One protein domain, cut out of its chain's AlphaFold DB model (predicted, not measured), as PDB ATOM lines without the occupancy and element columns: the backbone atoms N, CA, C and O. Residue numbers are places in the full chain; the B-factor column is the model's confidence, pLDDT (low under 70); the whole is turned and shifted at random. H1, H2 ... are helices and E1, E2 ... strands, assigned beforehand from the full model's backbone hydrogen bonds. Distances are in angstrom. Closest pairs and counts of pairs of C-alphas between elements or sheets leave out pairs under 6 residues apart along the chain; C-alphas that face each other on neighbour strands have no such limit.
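This is residues 40 to 162 of the 164 residues of the protein "Nre_N domain-containing protein" of Pyrobaculum arsenaticum (UniProt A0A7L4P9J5). A strongly twisted sheet and a separate two-strand pair, E1 with E5, wrap partly round one side of helix H5 as a loose, incomplete wall. The short helices H1 and H2 gather with H3 at one end of the longest axis, where residues 85 to 91 stick out, and H4 sits at the other end. The printed part has 123 residues with five named helices and seven named strands, in the order E1 E2 E3 H1 H2 H3 E4 H4 H5 E5 E6 E7. The sheet runs E2 E3 E4 E7 E6 and is mixed, with E4 and E7 parallel; the class is mixed, helices and strands. The whole is compact, with a radius of gyration of the C-alphas of 14.2 A and spans of 42 by 29 by 28 A.

Find C-alpha 43 at (273.595, 161.890, 186.060), where E1, residues 43 to 48, begins its 14.8 A. E2 is residues 53 to 55 and E3 residues 61 to 65. Next come H1, residues 76 to 79, H2, residues 81 to 84, and H3, residues 89 to 97. From C-alpha 100 at (270.224, 151.841, 183.869), E4 runs 23.0 A to residue 107. H4 is residues 108 to 112; H5, residues 116 to 126, is 15.2 A long. E5, residues 131 to 137, covers 19.0 A; E6 is residues 142 to 144. E7, residues 155 to 161, ends after 17.7 A at (278.314, 158.265, 194.341).

Look first at the hairpin E2 and E3, antiparallel, with N 55 and O 63 2.8 A apart. E3 and E4 are antiparallel, with N 64 and O 104 at 2.8 A. E4 and E7 are parallel, with N 103 and O 157 at 2.6 A. E6 and E7 form a hairpin, with N 156 and O 142 at 3.5 A. E1 and E5 are antiparallel, with N 48 and O 131 at 2.7 A; E5 and E7 meet only at a point. H5 is on the sheet at a height of 10.1 A, over E3 and slantwise to it at 55 degrees on the local plane. H4 only grazes the sheet. H1 and H3 are close but not clearly touching, the closest C-alphas, of Tyr 78 and Met 95, being 6.6 A apart. Each O i to N i+4 pair is within hydrogen-bond range in H3 and H5; H4 has 0 of 1, but 2 of 2 O i to N i+3 pairs.

The farthest C-alphas, of Ser 88 and Arg 113, are 43.5 A apart. The printed part has no cut and no long link. Mean pLDDT of the printed part is 77.4; residues 40 to 42, 49 to 50 and 138 to 162 are under 70.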
ATOM      1  N   PRO A  40     273.848 159.235 176.915       56.97
ATOM      2  CA  PRO A  40     273.755 158.974 178.361       56.97
ATOM      3  C   PRO A  40     274.075 160.197 179.227       56.97
ATOM      4  O   PRO A  40     275.196 160.719 179.149       56.97
ATOM      5  N   PRO A  41     273.152 160.643 180.078       60.22
ATOM      6  CA  PRO A  41     273.474 161.726 180.979       60.22
ATOM      7  C   PRO A  41     274.547 161.244 181.972       60.22
ATOM      8  O   PRO A  41     274.600 160.067 182.335       60.22
ATOM      9  N   LYS A  42     275.446 162.146 182.390       66.56
ATOM     10  CA  LYS A  42     276.417 161.867 183.472       66.56
ATOM     11  C   LYS A  42     275.716 161.571 184.801       66.56
ATOM     12  O   LYS A  42     276.321 160.987 185.694       66.56
ATOM     13  N   GLU A  43     274.457 161.974 184.896       71.81
ATOM     14  CA  GLU A  43     273.595 161.890 186.060       71.81
ATOM     15  C   GLU A  43     272.262 161.284 185.628       71.81
ATOM     16  O   GLU A  43     271.661 161.717 184.649       71.81
ATOM     17  N   LEU A  44     271.808 160.260 186.335       76.19
ATOM     18  CA  LEU A  44     270.470 159.712 186.191       76.19
ATOM     19  C   LEU A  44     269.661 160.139 187.405       76.19
ATOM     20  O   LEU A  44     270.118 159.961 188.531       76.19
ATOM     21  N   TYR A  45     268.459 160.635 187.157       78.44
ATOM     22  CA  TYR A  45     267.437 160.780 188.177       78.44
ATOM     23  C   TYR A  45     266.276 159.859 187.819       78.44
ATOM     24  O   TYR A  45     265.819 159.855 186.672       78.44
ATOM     25  N   GLY A  46     265.851 159.040 188.772       79.31
ATOM     26  CA  GLY A  46     264.774 158.080 188.574       79.31
ATOM     27  C   GLY A  46     264.286 157.499 189.889       79.31
ATOM     28  O   GLY A  46     264.810 157.828 190.949       79.31
ATOM     29  N   SER A  47     263.301 156.611 189.828       80.12
ATOM     30  CA  SER A  47     262.744 155.958 191.015       80.12
ATOM     31  C   SER A  47     263.119 154.480 191.064       80.12
ATOM     32  O   SER A  47     262.829 153.708 190.150       80.12
ATOM     33  N   SER A  48     263.727 154.061 192.169       72.19
ATOM     34  CA  SER A  48     263.960 152.661 192.490       72.19
ATOM     35  C   SER A  48     262.857 152.146 193.400       72.19
ATOM     36  O   SER A  48     262.758 152.559 194.546       72.19
ATOM     37  N   PRO A  49     262.111 151.159 192.908       60.81
ATOM     38  CA  PRO A  49     262.646 149.827 192.939       60.81
ATOM     39  C   PRO A  49     262.880 149.460 191.485       60.81
ATOM     40  O   PRO A  49     262.009 149.598 190.627       60.81
ATOM     41  N   PRO A  50     264.068 148.960 191.177       63.53
ATOM     42  CA  PRO A  50     264.015 147.773 190.370       63.53
ATOM     43  C   PRO A  50     264.704 146.700 191.186       63.53
ATOM     44  O   PRO A  50     264.118 146.124 192.086       63.53
ATOM     45  N   SER A  51     265.983 146.460 191.015       73.38
ATOM     46  CA  SER A  51     266.631 145.419 191.801       73.38
ATOM     47  C   SER A  51     268.088 145.758 192.012       73.38
ATOM     48  O   SER A  51     268.788 146.221 191.102       73.38
ATOM     49  N   VAL A  52     268.568 145.513 193.228       81.50
ATOM     50  CA  VAL A  52     270.003 145.484 193.490       81.50
ATOM     51  C   VAL A  52     270.492 144.101 193.099       81.50
ATOM     52  O   VAL A  52     270.118 143.093 193.691       81.50
ATOM     53  N   PHE A  53     271.335 144.042 192.076       84.19
ATOM     54  CA  PHE A  53     271.932 142.783 191.654       84.19
ATOM     55  C   PHE A  53     273.336 142.635 192.211       84.19
ATOM     56  O   PHE A  53     274.140 143.562 192.160       84.19
ATOM     57  N   VAL A  54     273.642 141.441 192.701       86.12
ATOM     58  CA  VAL A  54     274.943 141.106 193.271       86.12
ATOM     59  C   VAL A  54     275.678 140.186 192.303       86.12
ATOM     60  O   VAL A  54     275.220 139.093 191.977       86.12
ATOM     61  N   GLY A  55     276.827 140.637 191.807       83.12
ATOM     62  CA  GLY A  55     277.668 139.870 190.899       83.12
ATOM     63  C   GLY A  55     278.441 138.764 191.620       83.12
ATOM     64  O   GLY A  55     279.044 138.995 192.663       83.12
ATOM     65  N   ARG A  56     278.490 137.571 191.019       78.56
ATOM     66  CA  ARG A  56     279.208 136.397 191.557       78.56
ATOM     67  C   ARG A  56     280.733 136.451 191.373       78.56
ATOM     68  O   ARG A  56     281.472 135.777 192.083       78.56
ATOM     69  N   VAL A  57     281.217 137.190 190.379       79.81
ATOM     70  CA  VAL A  57     282.629 137.159 189.966       79.81
ATOM     71  C   VAL A  57     283.449 138.167 190.768       79.81
ATOM     72  O   VAL A  57     283.101 139.345 190.804       79.81
ATOM     73  N   GLY A  58     284.581 137.718 191.323       79.31
ATOM     74  CA  GLY A  58     285.568 138.587 191.974       79.31
ATOM     75  C   GLY A  58     285.688 138.441 193.491       79.31
ATOM     76  O   GLY A  58     286.441 139.206 194.090       79.31
ATOM     77  N   TYR A  59     285.001 137.471 194.106       83.25
ATOM     78  CA  TYR A  59     285.070 137.209 195.550       83.25
ATOM     79  C   TYR A  59     286.529 137.183 196.060       83.25
ATOM     80  O   TYR A  59     287.368 136.542 195.422       83.25
ATOM     81  N   PRO A  60     286.866 137.869 197.173       86.06
ATOM     82  CA  PRO A  60     285.982 138.554 198.134       86.06
ATOM     83  C   PRO A  60     285.580 139.992 197.746       86.06
ATOM     84  O   PRO A  60     284.911 140.676 198.516       86.06
ATOM     85  N   LYS A  61     285.966 140.486 196.562       88.62
ATOM     86  CA  LYS A  61     285.503 141.777 196.022       88.62
ATOM     87  C   LYS A  61     284.232 141.571 195.199       88.62
ATOM     88  O   LYS A  61     284.274 141.095 194.066       88.62
ATOM     89  N   VAL A  62     283.099 141.944 195.770       87.19
ATOM     90  CA  VAL A  62     281.778 141.766 195.168       87.19
ATOM     91  C   VAL A  62     281.368 143.034 194.428       87.19
ATOM     92  O   VAL A  62     281.667 144.154 194.845       87.19
ATOM     93  N   ARG A  63     280.690 142.858 193.291       85.38
ATOM     94  CA  ARG A  63     280.139 143.966 192.509       85.38
ATOM     95  C   ARG A  63     278.643 144.072 192.761       85.38
ATOM     96  O   ARG A  63     277.918 143.120 192.482       85.38
ATOM     97  N   LEU A  64     278.191 145.207 193.271       84.81
ATOM     98  CA  LEU A  64     276.783 145.534 193.447       84.81
ATOM     99  C   LEU A  64     276.309 146.388 192.285       84.81
ATOM    100  O   LEU A  64     277.028 147.277 191.824       84.81
ATOM    101  N   TYR A  65     275.091 146.121 191.841       82.69
ATOM    102  CA  TYR A  65     274.494 146.802 190.715       82.69
ATOM    103  C   TYR A  65     273.105 147.332 191.062       82.69
ATOM    104  O   TYR A  65     272.122 146.637 190.777       82.69
ATOM    105  N   PRO A  66     273.000 148.528 191.677       82.88
ATOM    106  CA  PRO A  66     271.718 149.206 191.803       82.88
ATOM    107  C   PRO A  66     271.209 149.548 190.403       82.88
ATOM    108  O   PRO A  66     271.978 149.976 189.534       82.88
ATOM    109  N   SER A  67     269.926 149.314 190.167       81.75
ATOM    110  CA  SER A  67     269.280 149.660 188.905       81.75
ATOM    111  C   SER A  67     268.248 150.754 189.123       81.75
ATOM    112  O   SER A  67     267.726 150.890 190.219       81.75
ATOM    113  N   SER A  68     267.992 151.556 188.095       82.50
ATOM    114  CA  SER A  68     266.909 152.539 188.092       82.50
ATOM    115  C   SER A  68     266.533 152.880 186.642       82.50
ATOM    116  O   SER A  68     267.429 152.950 185.789       82.50
ATOM    117  N   PRO A  69     265.245 153.027 186.297       82.00
ATOM    118  CA  PRO A  69     264.837 153.608 185.023       82.00
ATOM    119  C   PRO A  69     265.082 155.132 185.013       82.00
ATOM    120  O   PRO A  69     265.154 155.751 186.070       82.00
ATOM    121  N   PRO A  70     265.173 155.774 183.833       78.38
ATOM    122  CA  PRO A  70     265.245 157.234 183.694       78.38
ATOM    123  C   PRO A  70     263.858 157.887 183.870       78.38
ATOM    124  O   PRO A  70     263.474 158.766 183.100       78.38
ATOM    125  N   GLU A  71     263.062 157.379 184.806       77.19
ATOM    126  CA  GLU A  71     261.662 157.737 185.015       77.19
ATOM    127  C   GLU A  71     261.434 157.894 186.520       77.19
ATOM    128  O   GLU A  71     261.902 157.071 187.310       77.19
ATOM    129  N   VAL A  72     260.740 158.962 186.908       78.25
ATOM    130  CA  VAL A  72     260.390 159.262 188.300       78.25
ATOM    131  C   VAL A  72     258.911 158.955 188.482       78.25
ATOM    132  O   VAL A  72     258.084 159.438 187.706       78.25
ATOM    133  N   GLY A  73     258.577 158.142 189.479       78.94
ATOM    134  CA  GLY A  73     257.203 157.745 189.764       78.94
ATOM    135  C   GLY A  73     257.087 156.310 190.259       78.94
ATOM    136  O   GLY A  73     257.997 155.769 190.889       78.94
ATOM    137  N   ASP A  74     255.940 155.695 189.979       79.06
ATOM    138  CA  ASP A  74     255.664 154.330 190.405       79.06
ATOM    139  C   ASP A  74     256.352 153.310 189.489       79.06
ATOM    140  O   ASP A  74     255.893 153.008 188.384       79.06
ATOM    141  N   THR A  75     257.487 152.791 189.950       79.88
ATOM    142  CA  THR A  75     258.278 151.774 189.250       79.88
ATOM    143  C   THR A  75     257.973 150.347 189.717       79.88
ATOM    144  O   THR A  75     258.654 149.408 189.307       79.88
ATOM    145  N   THR A  76     256.891 150.133 190.478       81.38
ATOM    146  CA  THR A  76     256.431 148.787 190.872       81.38
ATOM    147  C   THR A  76     256.246 147.788 189.713       81.38
ATOM    148  O   THR A  76     256.627 146.626 189.900       81.38
ATOM    149  N   PRO A  77     255.799 148.169 188.490       82.06
ATOM    150  CA  PRO A  77     255.650 147.204 187.392       82.06
ATOM    151  C   PRO A  77     256.985 146.600 186.924       82.06
ATOM    152  O   PRO A  77     257.026 145.505 186.351       82.06
ATOM    153  N   TYR A  78     258.108 147.282 187.185       81.06
ATOM    154  CA  TYR A  78     259.441 146.827 186.784       81.06
ATOM    155  C   TYR A  78     259.924 145.614 187.586       81.06
ATOM    156  O   TYR A  78     260.885 144.978 187.144       81.06
ATOM    157  N   GLU A  79     259.263 145.290 188.709       81.56
ATOM    158  CA  GLU A  79     259.620 144.242 189.687       81.56
ATOM    159  C   GLU A  79     258.427 143.399 190.149       81.56
ATOM    160  O   GLU A  79     258.512 142.726 191.171       81.56
ATOM    161  N   ASN A  80     257.321 143.400 189.399       85.44
ATOM    162  CA  ASN A  80     256.168 142.544 189.671       85.44
ATOM    163  C   ASN A  80     256.133 141.337 188.708       85.44
ATOM    164  O   ASN A  80     255.619 141.462 187.592       85.44
ATOM    165  N   PRO A  81     256.618 140.141 189.115       84.12
ATOM    166  CA  PRO A  81     256.612 138.960 188.253       84.12
ATOM    167  C   PRO A  81     255.216 138.522 187.811       84.12
ATOM    168  O   PRO A  81     255.082 137.949 186.732       84.12
ATOM    169  N   GLY A  82     254.185 138.787 188.624       86.94
ATOM    170  CA  GLY A  82     252.802 138.451 188.287       86.94
ATOM    171  C   GLY A  82     252.320 139.234 187.071       86.94
ATOM    172  O   GLY A  82     251.786 138.656 186.131       86.94
ATOM    173  N   GLU A  83     252.601 140.536 187.033       85.44
ATOM    174  CA  GLU A  83     252.252 141.375 185.883       85.44
ATOM    175  C   GLU A  83     253.067 141.031 184.636       85.44
ATOM    176  O   GLU A  83     252.540 141.095 183.526       85.44
ATOM    177  N   TRP A  84     254.328 140.615 184.784       86.94
ATOM    178  CA  TRP A  84     255.175 140.275 183.635       86.94
ATOM    179  C   TRP A  84     254.597 139.148 182.778       86.94
ATOM    180  O   TRP A  84     254.771 139.171 181.561       86.94
ATOM    181  N   LEU A  85     253.901 138.189 183.393       84.81
ATOM    182  CA  LEU A  85     253.252 137.080 182.685       84.81
ATOM    183  C   LEU A  85     252.087 137.545 181.803       84.81
ATOM    184  O   LEU A  85     251.760 136.884 180.819       84.81
ATOM    185  N   HIS A  86     251.475 138.678 182.144       86.69
ATOM    186  CA  HIS A  86     250.351 139.261 181.416       86.69
ATOM    187  C   HIS A  86     250.784 140.330 180.399       86.69
ATOM    188  O   HIS A  86     249.963 140.800 179.610       86.69
ATOM    189  N   MET A  87     252.065 140.714 180.383       84.19
ATOM    190  CA  MET A  87     252.610 141.676 179.424       84.19
ATOM    191  C   MET A  87     253.084 141.004 178.134       84.19
ATOM    192  O   MET A  87     253.565 139.872 178.121       84.19
ATOM    193  N   SER A  88     253.036 141.746 177.023       85.56
ATOM    194  CA  SER A  88     253.670 141.296 175.785       85.56
ATOM    195  C   SER A  88     255.190 141.208 175.956       85.56
ATOM    196  O   SER A  88     255.810 142.046 176.621       85.56
ATOM    197  N   LEU A  89     255.814 140.221 175.302       79.62
ATOM    198  CA  LEU A  89     257.270 140.046 175.320       79.62
ATOM    199  C   LEU A  89     257.996 141.335 174.913       79.62
ATOM    200  O   LEU A  89     259.023 141.695 175.485       79.62
ATOM    201  N   GLU A  90     257.444 142.061 173.946       76.81
ATOM    202  CA  GLU A  90     257.979 143.344 173.520       76.81
ATOM    203  C   GLU A  90     257.930 144.376 174.650       76.81
ATOM    204  O   GLU A  90     258.948 144.995 174.956       76.81
ATOM    205  N   ARG A  91     256.794 144.551 175.329       80.19
ATOM    206  CA  ARG A  91     256.694 145.496 176.450       80.19
ATOM    207  C   ARG A  91     257.670 145.134 177.571       80.19
ATOM    208  O   ARG A  91     258.420 146.004 178.010       80.19
ATOM    209  N   PHE A  92     257.738 143.856 177.939       81.88
ATOM    210  CA  PHE A  92     258.674 143.351 178.942       81.88
ATOM    211  C   PHE A  92     260.134 143.666 178.581       81.88
ATOM    212  O   PHE A  92     260.890 144.203 179.393       81.88
ATOM    213  N   LEU A  93     260.529 143.410 177.330       78.44
ATOM    214  CA  LEU A  93     261.881 143.712 176.864       78.44
ATOM    215  C   LEU A  93     262.183 145.215 176.856       78.44
ATOM    216  O   LEU A  93     263.323 145.582 177.109       78.44
ATOM    217  N   ALA A  94     261.201 146.087 176.593       78.38
ATOM    218  CA  ALA A  94     261.395 147.551 176.678       78.38
ATOM    219  C   ALA A  94     261.758 147.931 178.096       78.38
ATOM    220  O   ALA A  94     262.767 148.585 178.327       78.38
ATOM    221  N   MET A  95     260.916 147.469 179.012       80.56
ATOM    222  CA  MET A  95     260.968 147.805 180.419       80.56
ATOM    223  C   MET A  95     262.281 147.331 181.049       80.56
ATOM    224  O   MET A  95     262.915 148.069 181.790       80.56
ATOM    225  N   ARG A  96     262.765 146.131 180.699       80.88
ATOM    226  CA  ARG A  96     264.051 145.631 181.214       80.88
ATOM    227  C   ARG A  96     265.268 146.278 180.547       80.88
ATOM    228  O   ARG A  96     266.293 146.445 181.209       80.88
ATOM    229  N   LEU A  97     265.189 146.630 179.260       77.88
ATOM    230  CA  LEU A  97     266.293 147.277 178.535       77.88
ATOM    231  C   LEU A  97     266.397 148.785 178.807       77.88
ATOM    232  O   LEU A  97     267.465 149.347 178.579       77.88
ATOM    233  N   SER A  98     265.339 149.426 179.309       78.19
ATOM    234  CA  SER A  98     265.377 150.828 179.741       78.19
ATOM    235  C   SER A  98     266.033 151.025 181.110       78.19
ATOM    236  O   SER A  98     266.346 152.156 181.464       78.19
ATOM    237  N   LEU A  99     266.286 149.952 181.870       79.88
ATOM    238  CA  LEU A  99     266.935 150.030 183.180       79.88
ATOM    239  C   LEU A  99     268.424 150.368 183.058       79.88
ATOM    240  O   LEU A  99     269.203 149.620 182.464       79.88
ATOM    241  N   TYR A 100     268.830 151.449 183.710       78.50
ATOM    242  CA  TYR A 100     270.224 151.841 183.869       78.50
ATOM    243  C   TYR A 100     270.783 151.122 185.095       78.50
ATOM    244  O   TYR A 100     270.107 151.036 186.121       78.50
ATOM    245  N   ARG A 101     272.007 150.586 185.015       78.88
ATOM    246  CA  ARG A 101     272.658 149.930 186.164       78.88
ATOM    247  C   ARG A 101     273.924 150.661 186.563       78.88
ATOM    248  O   ARG A 101     274.841 150.769 185.752       78.88
ATOM    249  N   GLY A 102     274.015 151.075 187.820       77.81
ATOM    250  CA  GLY A 102     275.296 151.416 188.432       77.81
ATOM    251  C   GLY A 102     276.082 150.149 188.770       77.81
ATOM    252  O   GLY A 102     275.495 149.092 188.931       77.81
ATOM    253  N   ALA A 103     277.401 150.232 188.860       79.38
ATOM    254  CA  ALA A 103     278.318 149.193 189.289       79.38
ATOM    255  C   ALA A 103     279.191 149.775 190.395       79.38
ATOM    256  O   ALA A 103     279.915 150.750 190.182       79.38
ATOM    257  N   VAL A 104     279.120 149.149 191.560       80.81
ATOM    258  CA  VAL A 104     279.871 149.491 192.762       80.81
ATOM    259  C   VAL A 104     280.688 148.263 193.131       80.81
ATOM    260  O   VAL A 104     280.157 147.158 193.154       80.81
ATOM    261  N   VAL A 105     281.977 148.427 193.405       84.44
ATOM    262  CA  VAL A 105     282.835 147.320 193.847       84.44
ATOM    263  C   VAL A 105     283.155 147.516 195.317       84.44
ATOM    264  O   VAL A 105     283.719 148.545 195.681       84.44
ATOM    265  N   LEU A 106     282.814 146.531 196.142       85.81
ATOM    266  CA  LEU A 106     283.037 146.550 197.587       85.81
ATOM    267  C   LEU A 106     283.624 145.217 198.041       85.81
ATOM    268  O   LEU A 106     283.510 144.203 197.346       85.81
ATOM    269  N   ARG A 107     284.282 145.211 199.195       88.88
ATOM    270  CA  ARG A 107     284.738 143.969 199.820       88.88
ATOM    271  C   ARG A 107     283.633 143.432 200.721       88.88
ATOM    272  O   ARG A 107     282.873 144.204 201.294       88.88
ATOM    273  N   VAL A 108     283.550 142.112 200.872       87.06
ATOM    274  CA  VAL A 108     282.558 141.501 201.780       87.06
ATOM    275  C   VAL A 108     282.783 141.944 203.227       87.06
ATOM    276  O   VAL A 108     281.822 142.149 203.961       87.06
ATOM    277  N   GLU A 109     284.038 142.173 203.619       88.31
ATOM    278  CA  GLU A 109     284.389 142.658 204.959       88.31
ATOM    279  C   GLU A 109     283.786 144.039 205.283       88.31
ATOM    280  O   GLU A 109     283.476 144.317 206.442       88.31
ATOM    281  N   ASP A 110     283.549 144.876 204.265       86.75
ATOM    282  CA  ASP A 110     282.964 146.211 204.437       86.75
ATOM    283  C   ASP A 110     281.506 146.133 204.928       86.75
ATOM    284  O   ASP A 110     280.995 147.094 205.493       86.75
ATOM    285  N   ALA A 111     280.835 144.983 204.781       84.50
ATOM    286  CA  ALA A 111     279.468 144.789 205.266       84.50
ATOM    287  C   ALA A 111     279.347 144.883 206.798       84.50
ATOM    288  O   ALA A 111     278.282 145.230 207.300       84.50
ATOM    289  N   ALA A 112     280.425 144.615 207.549       86.50
ATOM    290  CA  ALA A 112     280.421 144.736 209.010       86.50
ATOM    291  C   ALA A 112     280.397 146.201 209.486       86.50
ATOM    292  O   ALA A 112     279.883 146.503 210.563       86.50
ATOM    293  N   ARG A 113     280.957 147.119 208.689       88.06
ATOM    294  CA  ARG A 113     280.921 148.566 208.930       88.06
ATOM    295  C   ARG A 113     280.699 149.271 207.587       88.06
ATOM    296  O   ARG A 113     281.671 149.728 206.982       88.06
ATOM    297  N   PRO A 114     279.441 149.331 207.114       85.75
ATOM    298  CA  PRO A 114     279.150 149.750 205.755       85.75
ATOM    299  C   PRO A 114     279.564 151.209 205.532       85.75
ATOM    300  O   PRO A 114     279.206 152.078 206.332       85.75
ATOM    301  N   PRO A 115     280.296 151.522 204.445       87.06
ATOM    302  CA  PRO A 115     280.433 152.904 204.004       87.06
ATOM    303  C   PRO A 115     279.053 153.452 203.616       87.06
ATOM    304  O   PRO A 115     278.175 152.682 203.228       87.06
ATOM    305  N   ARG A 116     278.875 154.781 203.652       84.56
ATOM    306  CA  ARG A 116     277.580 155.444 203.377       84.56
ATOM    307  C   ARG A 116     276.876 154.899 202.134       84.56
ATOM    308  O   ARG A 116     275.742 154.466 202.211       84.56
ATOM    309  N   LEU A 117     277.608 154.767 201.031       81.94
ATOM    310  CA  LEU A 117     277.063 154.250 199.779       81.94
ATOM    311  C   LEU A 117     276.513 152.815 199.890       81.94
ATOM    312  O   LEU A 117     275.508 152.497 199.263       81.94
ATOM    313  N   LEU A 118     277.156 151.935 200.669       85.50
ATOM    314  CA  LEU A 118     276.637 150.584 200.912       85.50
ATOM    315  C   LEU A 118     275.376 150.633 201.778       85.50
ATOM    316  O   LEU A 118     274.443 149.876 201.527       85.50
ATOM    317  N   GLN A 119     275.345 151.534 202.759       87.25
ATOM    318  CA  GLN A 119     274.173 151.757 203.597       87.25
ATOM    319  C   GLN A 119     272.985 152.262 202.768       87.25
ATOM    320  O   GLN A 119     271.895 151.716 202.900       87.25
ATOM    321  N   ASP A 120     273.197 153.206 201.852       85.38
ATOM    322  CA  ASP A 120     272.143 153.727 200.973       85.38
ATOM    323  C   ASP A 120     271.602 152.631 200.041       85.38
ATOM    324  O   ASP A 120     270.395 152.439 199.920       85.38
ATOM    325  N   VAL A 121     272.491 151.830 199.437       84.81
ATOM    326  CA  VAL A 121     272.092 150.677 198.607       84.81
ATOM    327  C   VAL A 121     271.333 149.630 199.429       84.81
ATOM    328  O   VAL A 121     270.394 149.016 198.923       84.81
ATOM    329  N   GLN A 122     271.704 149.425 200.695       85.81
ATOM    330  CA  GLN A 122     270.979 148.538 201.601       85.81
ATOM    331  C   GLN A 122     269.591 149.095 201.944       85.81
ATOM    332  O   GLN A 122     268.627 148.334 201.952       85.81
ATOM    333  N   LEU A 123     269.467 150.404 202.178       85.31
ATOM    334  CA  LEU A 123     268.182 151.066 202.416       85.31
ATOM    335  C   LEU A 123     267.265 150.974 201.190       85.31
ATOM    336  O   LEU A 123     266.094 150.636 201.344       85.31
ATOM    337  N   LEU A 124     267.805 151.157 199.979       84.25
ATOM    338  CA  LEU A 124     267.071 150.907 198.734       84.25
ATOM    339  C   LEU A 124     266.608 149.454 198.603       84.25
ATOM    340  O   LEU A 124     265.502 149.195 198.144       84.25
ATOM    341  N   ALA A 125     267.445 148.486 198.979       84.06
ATOM    342  CA  ALA A 125     267.066 147.077 198.905       84.06
ATOM    343  C   ALA A 125     265.969 146.708 199.922       84.06
ATOM    344  O   ALA A 125     265.211 145.770 199.694       84.06
ATOM    345  N   LEU A 126     265.896 147.433 201.043       86.12
ATOM    346  CA  LEU A 126     264.891 147.242 202.091       86.12
ATOM    347  C   LEU A 126     263.598 148.027 201.838       86.12
ATOM    348  O   LEU A 126     262.583 147.754 202.485       86.12
ATOM    349  N   SER A 127     263.610 149.005 200.929       84.75
ATOM    350  CA  SER A 127     262.428 149.805 200.636       84.75
ATOM    351  C   SER A 127     261.362 148.975 199.924       84.75
ATOM    352  O   SER A 127     261.615 148.372 198.886       84.75
ATOM    353  N   GLN A 128     260.146 148.972 200.472       80.94
ATOM    354  CA  GLN A 128     258.986 148.341 199.830       80.94
ATOM    355  C   GLN A 128     258.358 149.219 198.743       80.94
ATOM    356  O   GLN A 128     257.631 148.722 197.889       80.94
ATOM    357  N   ARG A 129     258.583 150.534 198.811       82.62
ATOM    358  CA  ARG A 129     258.012 151.521 197.892       82.62
ATOM    359  C   ARG A 129     259.102 152.109 197.007       82.62
ATOM    360  O   ARG A 129     260.243 152.165 197.460       82.62
ATOM    361  N   PRO A 130     258.744 152.606 195.814       82.56
ATOM    362  CA  PRO A 130     259.633 153.432 195.023       82.56
ATOM    363  C   PRO A 130     260.226 154.602 195.799       82.56
ATOM    364  O   PRO A 130     259.503 155.476 196.269       82.56
ATOM    365  N   VAL A 131     261.548 154.590 195.932       81.75
ATOM    366  CA  VAL A 131     262.382 155.659 196.473       81.75
ATOM    367  C   VAL A 131     263.081 156.341 195.309       81.75
ATOM    368  O   VAL A 131     263.510 155.695 194.353       81.75
ATOM    369  N   GLU A 132     263.185 157.657 195.365       82.25
ATOM    370  CA  GLU A 132     263.942 158.424 194.385       82.25
ATOM    371  C   GLU A 132     265.438 158.125 194.516       82.25
ATOM    372  O   GLU A 132     265.967 157.932 195.607       82.25
ATOM    373  N   VAL A 133     266.115 158.010 193.378       79.81
ATOM    374  CA  VAL A 133     267.534 157.680 193.312       79.81
ATOM    375  C   VAL A 133     268.205 158.586 192.302       79.81
ATOM    376  O   VAL A 133     267.893 158.562 191.107       79.81
ATOM    377  N   TYR A 134     269.201 159.321 192.780       80.00
ATOM    378  CA  TYR A 134     270.227 159.898 191.934       80.00
ATOM    379  C   TYR A 134     271.336 158.867 191.662       80.00
ATOM    380  O   TYR A 134     271.716 158.070 192.513       80.00
ATOM    381  N   LEU A 135     271.864 158.823 190.441       77.75
ATOM    382  CA  LEU A 135     273.068 158.052 190.121       77.75
ATOM    383  C   LEU A 135     274.019 158.929 189.319       77.75
ATOM    384  O   LEU A 135     273.696 159.332 188.204       77.75
ATOM    385  N   GLN A 136     275.220 159.169 189.841       78.19
ATOM    386  CA  GLN A 136     276.276 159.861 189.105       78.19
ATOM    387  C   GLN A 136     277.297 158.864 188.544       78.19
ATOM    388  O   GLN A 136     277.885 158.062 189.279       78.19
ATOM    389  N   PHE A 137     277.536 158.910 187.232       74.88
ATOM    390  CA  PHE A 137     278.399 157.962 186.526       74.88
ATOM    391  C   PHE A 137     279.827 158.483 186.339       74.88
ATOM    392  O   PHE A 137     280.055 159.626 185.948       74.88
ATOM    393  N   ARG A 138     280.818 157.600 186.540       69.69
ATOM    394  CA  ARG A 138     282.249 157.911 186.347       69.69
ATOM    395  C   ARG A 138     282.655 157.968 184.895       69.69
ATOM    396  O   ARG A 138     283.559 158.707 184.513       69.69
ATOM    397  N   LYS A 139     282.053 157.088 184.111       66.50
ATOM    398  CA  LYS A 139     282.377 156.869 182.711       66.50
ATOM    399  C   LYS A 139     281.085 156.873 181.917       66.50
ATOM    400  O   LYS A 139     280.062 156.426 182.442       66.50
ATOM    401  N   PRO A 140     281.139 157.319 180.654       61.69
ATOM    402  CA  PRO A 140     280.015 157.155 179.761       61.69
ATOM    403  C   PRO A 140     279.660 155.663 179.632       61.69
ATOM    404  O   PRO A 140     280.525 154.788 179.776       61.69
ATOM    405  N   PRO A 141     278.387 155.370 179.362       62.00
ATOM    406  CA  PRO A 141     277.833 154.051 179.240       62.00
ATOM    407  C   PRO A 141     278.579 153.170 178.274       62.00
ATOM    408  O   PRO A 141     278.936 153.559 177.163       62.00
ATOM    409  N   ARG A 142     278.695 151.911 178.673       58.47
ATOM    410  CA  ARG A 142     278.894 150.831 177.720       58.47
ATOM    411  C   ARG A 142     277.516 150.245 177.427       58.47
ATOM    412  O   ARG A 142     276.646 150.254 178.295       58.47
ATOM    413  N   GLY A 143     277.302 149.831 176.180       63.12
ATOM    414  CA  GLY A 143     276.006 149.348 175.704       63.12
ATOM    415  C   GLY A 143     275.467 148.145 176.486       63.12
ATOM    416  O   GLY A 143     276.040 147.693 177.476       63.12
ATOM    417  N   VAL A 144     274.346 147.606 176.018       64.50
ATOM    418  CA  VAL A 144     273.678 146.457 176.642       64.50
ATOM    419  C   VAL A 144     274.637 145.263 176.756       64.50
ATOM    420  O   VAL A 144     275.243 144.844 175.768       64.50
ATOM    421  N   HIS A 145     274.772 144.710 177.966       62.94
ATOM    422  CA  HIS A 145     275.603 143.536 178.229       62.94
ATOM    423  C   HIS A 145     274.746 142.268 178.272       62.94
ATOM    424  O   HIS A 145     273.877 142.121 179.133       62.94
ATOM    425  N   PHE A 146     275.035 141.314 177.389       62.47
ATOM    426  CA  PHE A 146     274.366 140.015 177.382       62.47
ATOM    427  C   PHE A 146     275.207 138.976 178.113       62.47
ATOM    428  O   PHE A 146     276.346 138.704 177.745       62.47
ATOM    429  N   SER A 147     274.618 138.367 179.135       63.56
ATOM    430  CA  SER A 147     275.155 137.183 179.796       63.56
ATOM    431  C   SER A 147     274.049 136.149 179.919       63.56
ATOM    432  O   SER A 147     272.878 136.504 180.014       63.56
ATOM    433  N   GLU A 148     274.421 134.875 179.921       64.06
ATOM    434  CA  GLU A 148     273.507 133.769 180.225       64.06
ATOM    435  C   GLU A 148     273.078 133.782 181.694       64.06
ATOM    436  O   GLU A 148     271.962 133.409 182.030       64.06
ATOM    437  N   TYR A 149     273.956 134.288 182.558       65.56
ATOM    438  CA  TYR A 149     273.799 134.242 184.008       65.56
ATOM    439  C   TYR A 149     273.251 135.539 184.608       65.56
ATOM    440  O   TYR A 149     272.947 135.583 185.795       65.56
ATOM    441  N   SER A 150     273.166 136.613 183.818       64.56
ATOM    442  CA  SER A 150     272.548 137.866 184.255       64.56
ATOM    443  C   SER A 150     271.194 138.012 183.578       64.56
ATOM    444  O   SER A 150     271.114 137.810 182.363       64.56
ATOM    445  N   PRO A 151     270.166 138.483 184.305       65.56
ATOM    446  CA  PRO A 151     268.968 139.007 183.676       65.56
ATOM    447  C   PRO A 151     269.353 140.012 182.594       65.56
ATOM    448  O   PRO A 151     270.304 140.790 182.761       65.56
ATOM    449  N   ARG A 152     268.615 139.979 181.482       61.47
ATOM    450  CA  ARG A 152     268.749 140.999 180.446       61.47
ATOM    451  C   ARG A 152     268.309 142.306 181.073       61.47
ATOM    452  O   ARG A 152     267.157 142.450 181.473       61.47
ATOM    453  N   CYS A 153     269.252 143.213 181.192       64.75
ATOM    454  CA  CYS A 153     269.027 144.548 181.695       64.75
ATOM    455  C   CYS A 153     269.660 145.514 180.711       64.75
ATOM    456  O   CYS A 153     270.481 145.115 179.878       64.75
ATOM    457  N   GLY A 154     269.249 146.766 180.808       65.56
ATOM    458  CA  GLY A 154     269.809 147.834 180.017       65.56
ATOM    459  C   GLY A 154     271.292 148.105 180.311       65.56
ATOM    460  O   GLY A 154     272.029 147.265 180.842       65.56
ATOM    461  N   PRO A 155     271.772 149.267 179.871       65.12
ATOM    462  CA  PRO A 155     273.193 149.574 179.829       65.12
ATOM    463  C   PRO A 155     273.848 149.638 181.231       65.12
ATOM    464  O   PRO A 155     273.207 149.942 182.241       65.12
ATOM    465  N   LEU A 156     275.137 149.272 181.288       63.16
ATOM    466  CA  LEU A 156     275.899 149.041 182.525       63.16
ATOM    467  C   LEU A 156     276.966 150.120 182.752       63.16
ATOM    468  O   LEU A 156     277.783 150.375 181.858       63.16
ATOM    469  N   PHE A 157     277.013 150.688 183.962       69.06
ATOM    470  CA  PHE A 157     277.808 151.878 184.289       69.06
ATOM    471  C   PHE A 157     278.610 151.737 185.559       69.06
ATOM    472  O   PHE A 157     278.135 151.165 186.519       69.06
ATOM    473  N   GLU A 158     279.800 152.327 185.609       59.81
ATOM    474  CA  GLU A 158     280.508 152.529 186.876       59.81
ATOM    475  C   GLU A 158     279.973 153.810 187.532       59.81
ATOM    476  O   GLU A 158     280.083 154.887 186.941       59.81
ATOM    477  N   VAL A 159     279.390 153.699 188.727       63.88
ATOM    478  CA  VAL A 159     278.881 154.852 189.499       63.88
ATOM    479  C   VAL A 159     279.942 155.368 190.469       63.88
ATOM    480  O   VAL A 159     280.727 154.585 191.005       63.88
ATOM    481  N   ILE A 160     279.980 156.691 190.664       52.66
ATOM    482  CA  ILE A 160     280.904 157.362 191.589       52.66
ATOM    483  C   ILE A 160     280.255 157.530 192.960       52.66
ATOM    484  O   ILE A 160     280.908 157.216 193.953       52.66
ATOM    485  N   THR A 161     279.021 158.041 193.060       53.81
ATOM    486  CA  THR A 161     278.314 158.265 194.341       53.81
ATOM    487  C   THR A 161     276.905 158.832 194.116       53.81
ATOM    488  O   THR A 161     276.647 159.396 193.055       53.81
ATOM    489  N   GLY A 162     276.029 158.713 195.126       51.91
ATOM    490  CA  GLY A 162     274.873 159.601 195.315       51.91
ATOM    491  C   GLY A 162     273.488 158.957 195.302       51.91
ATOM    492  O   GLY A 162     272.660 159.426 194.548       51.91
TER     493      GLY A 162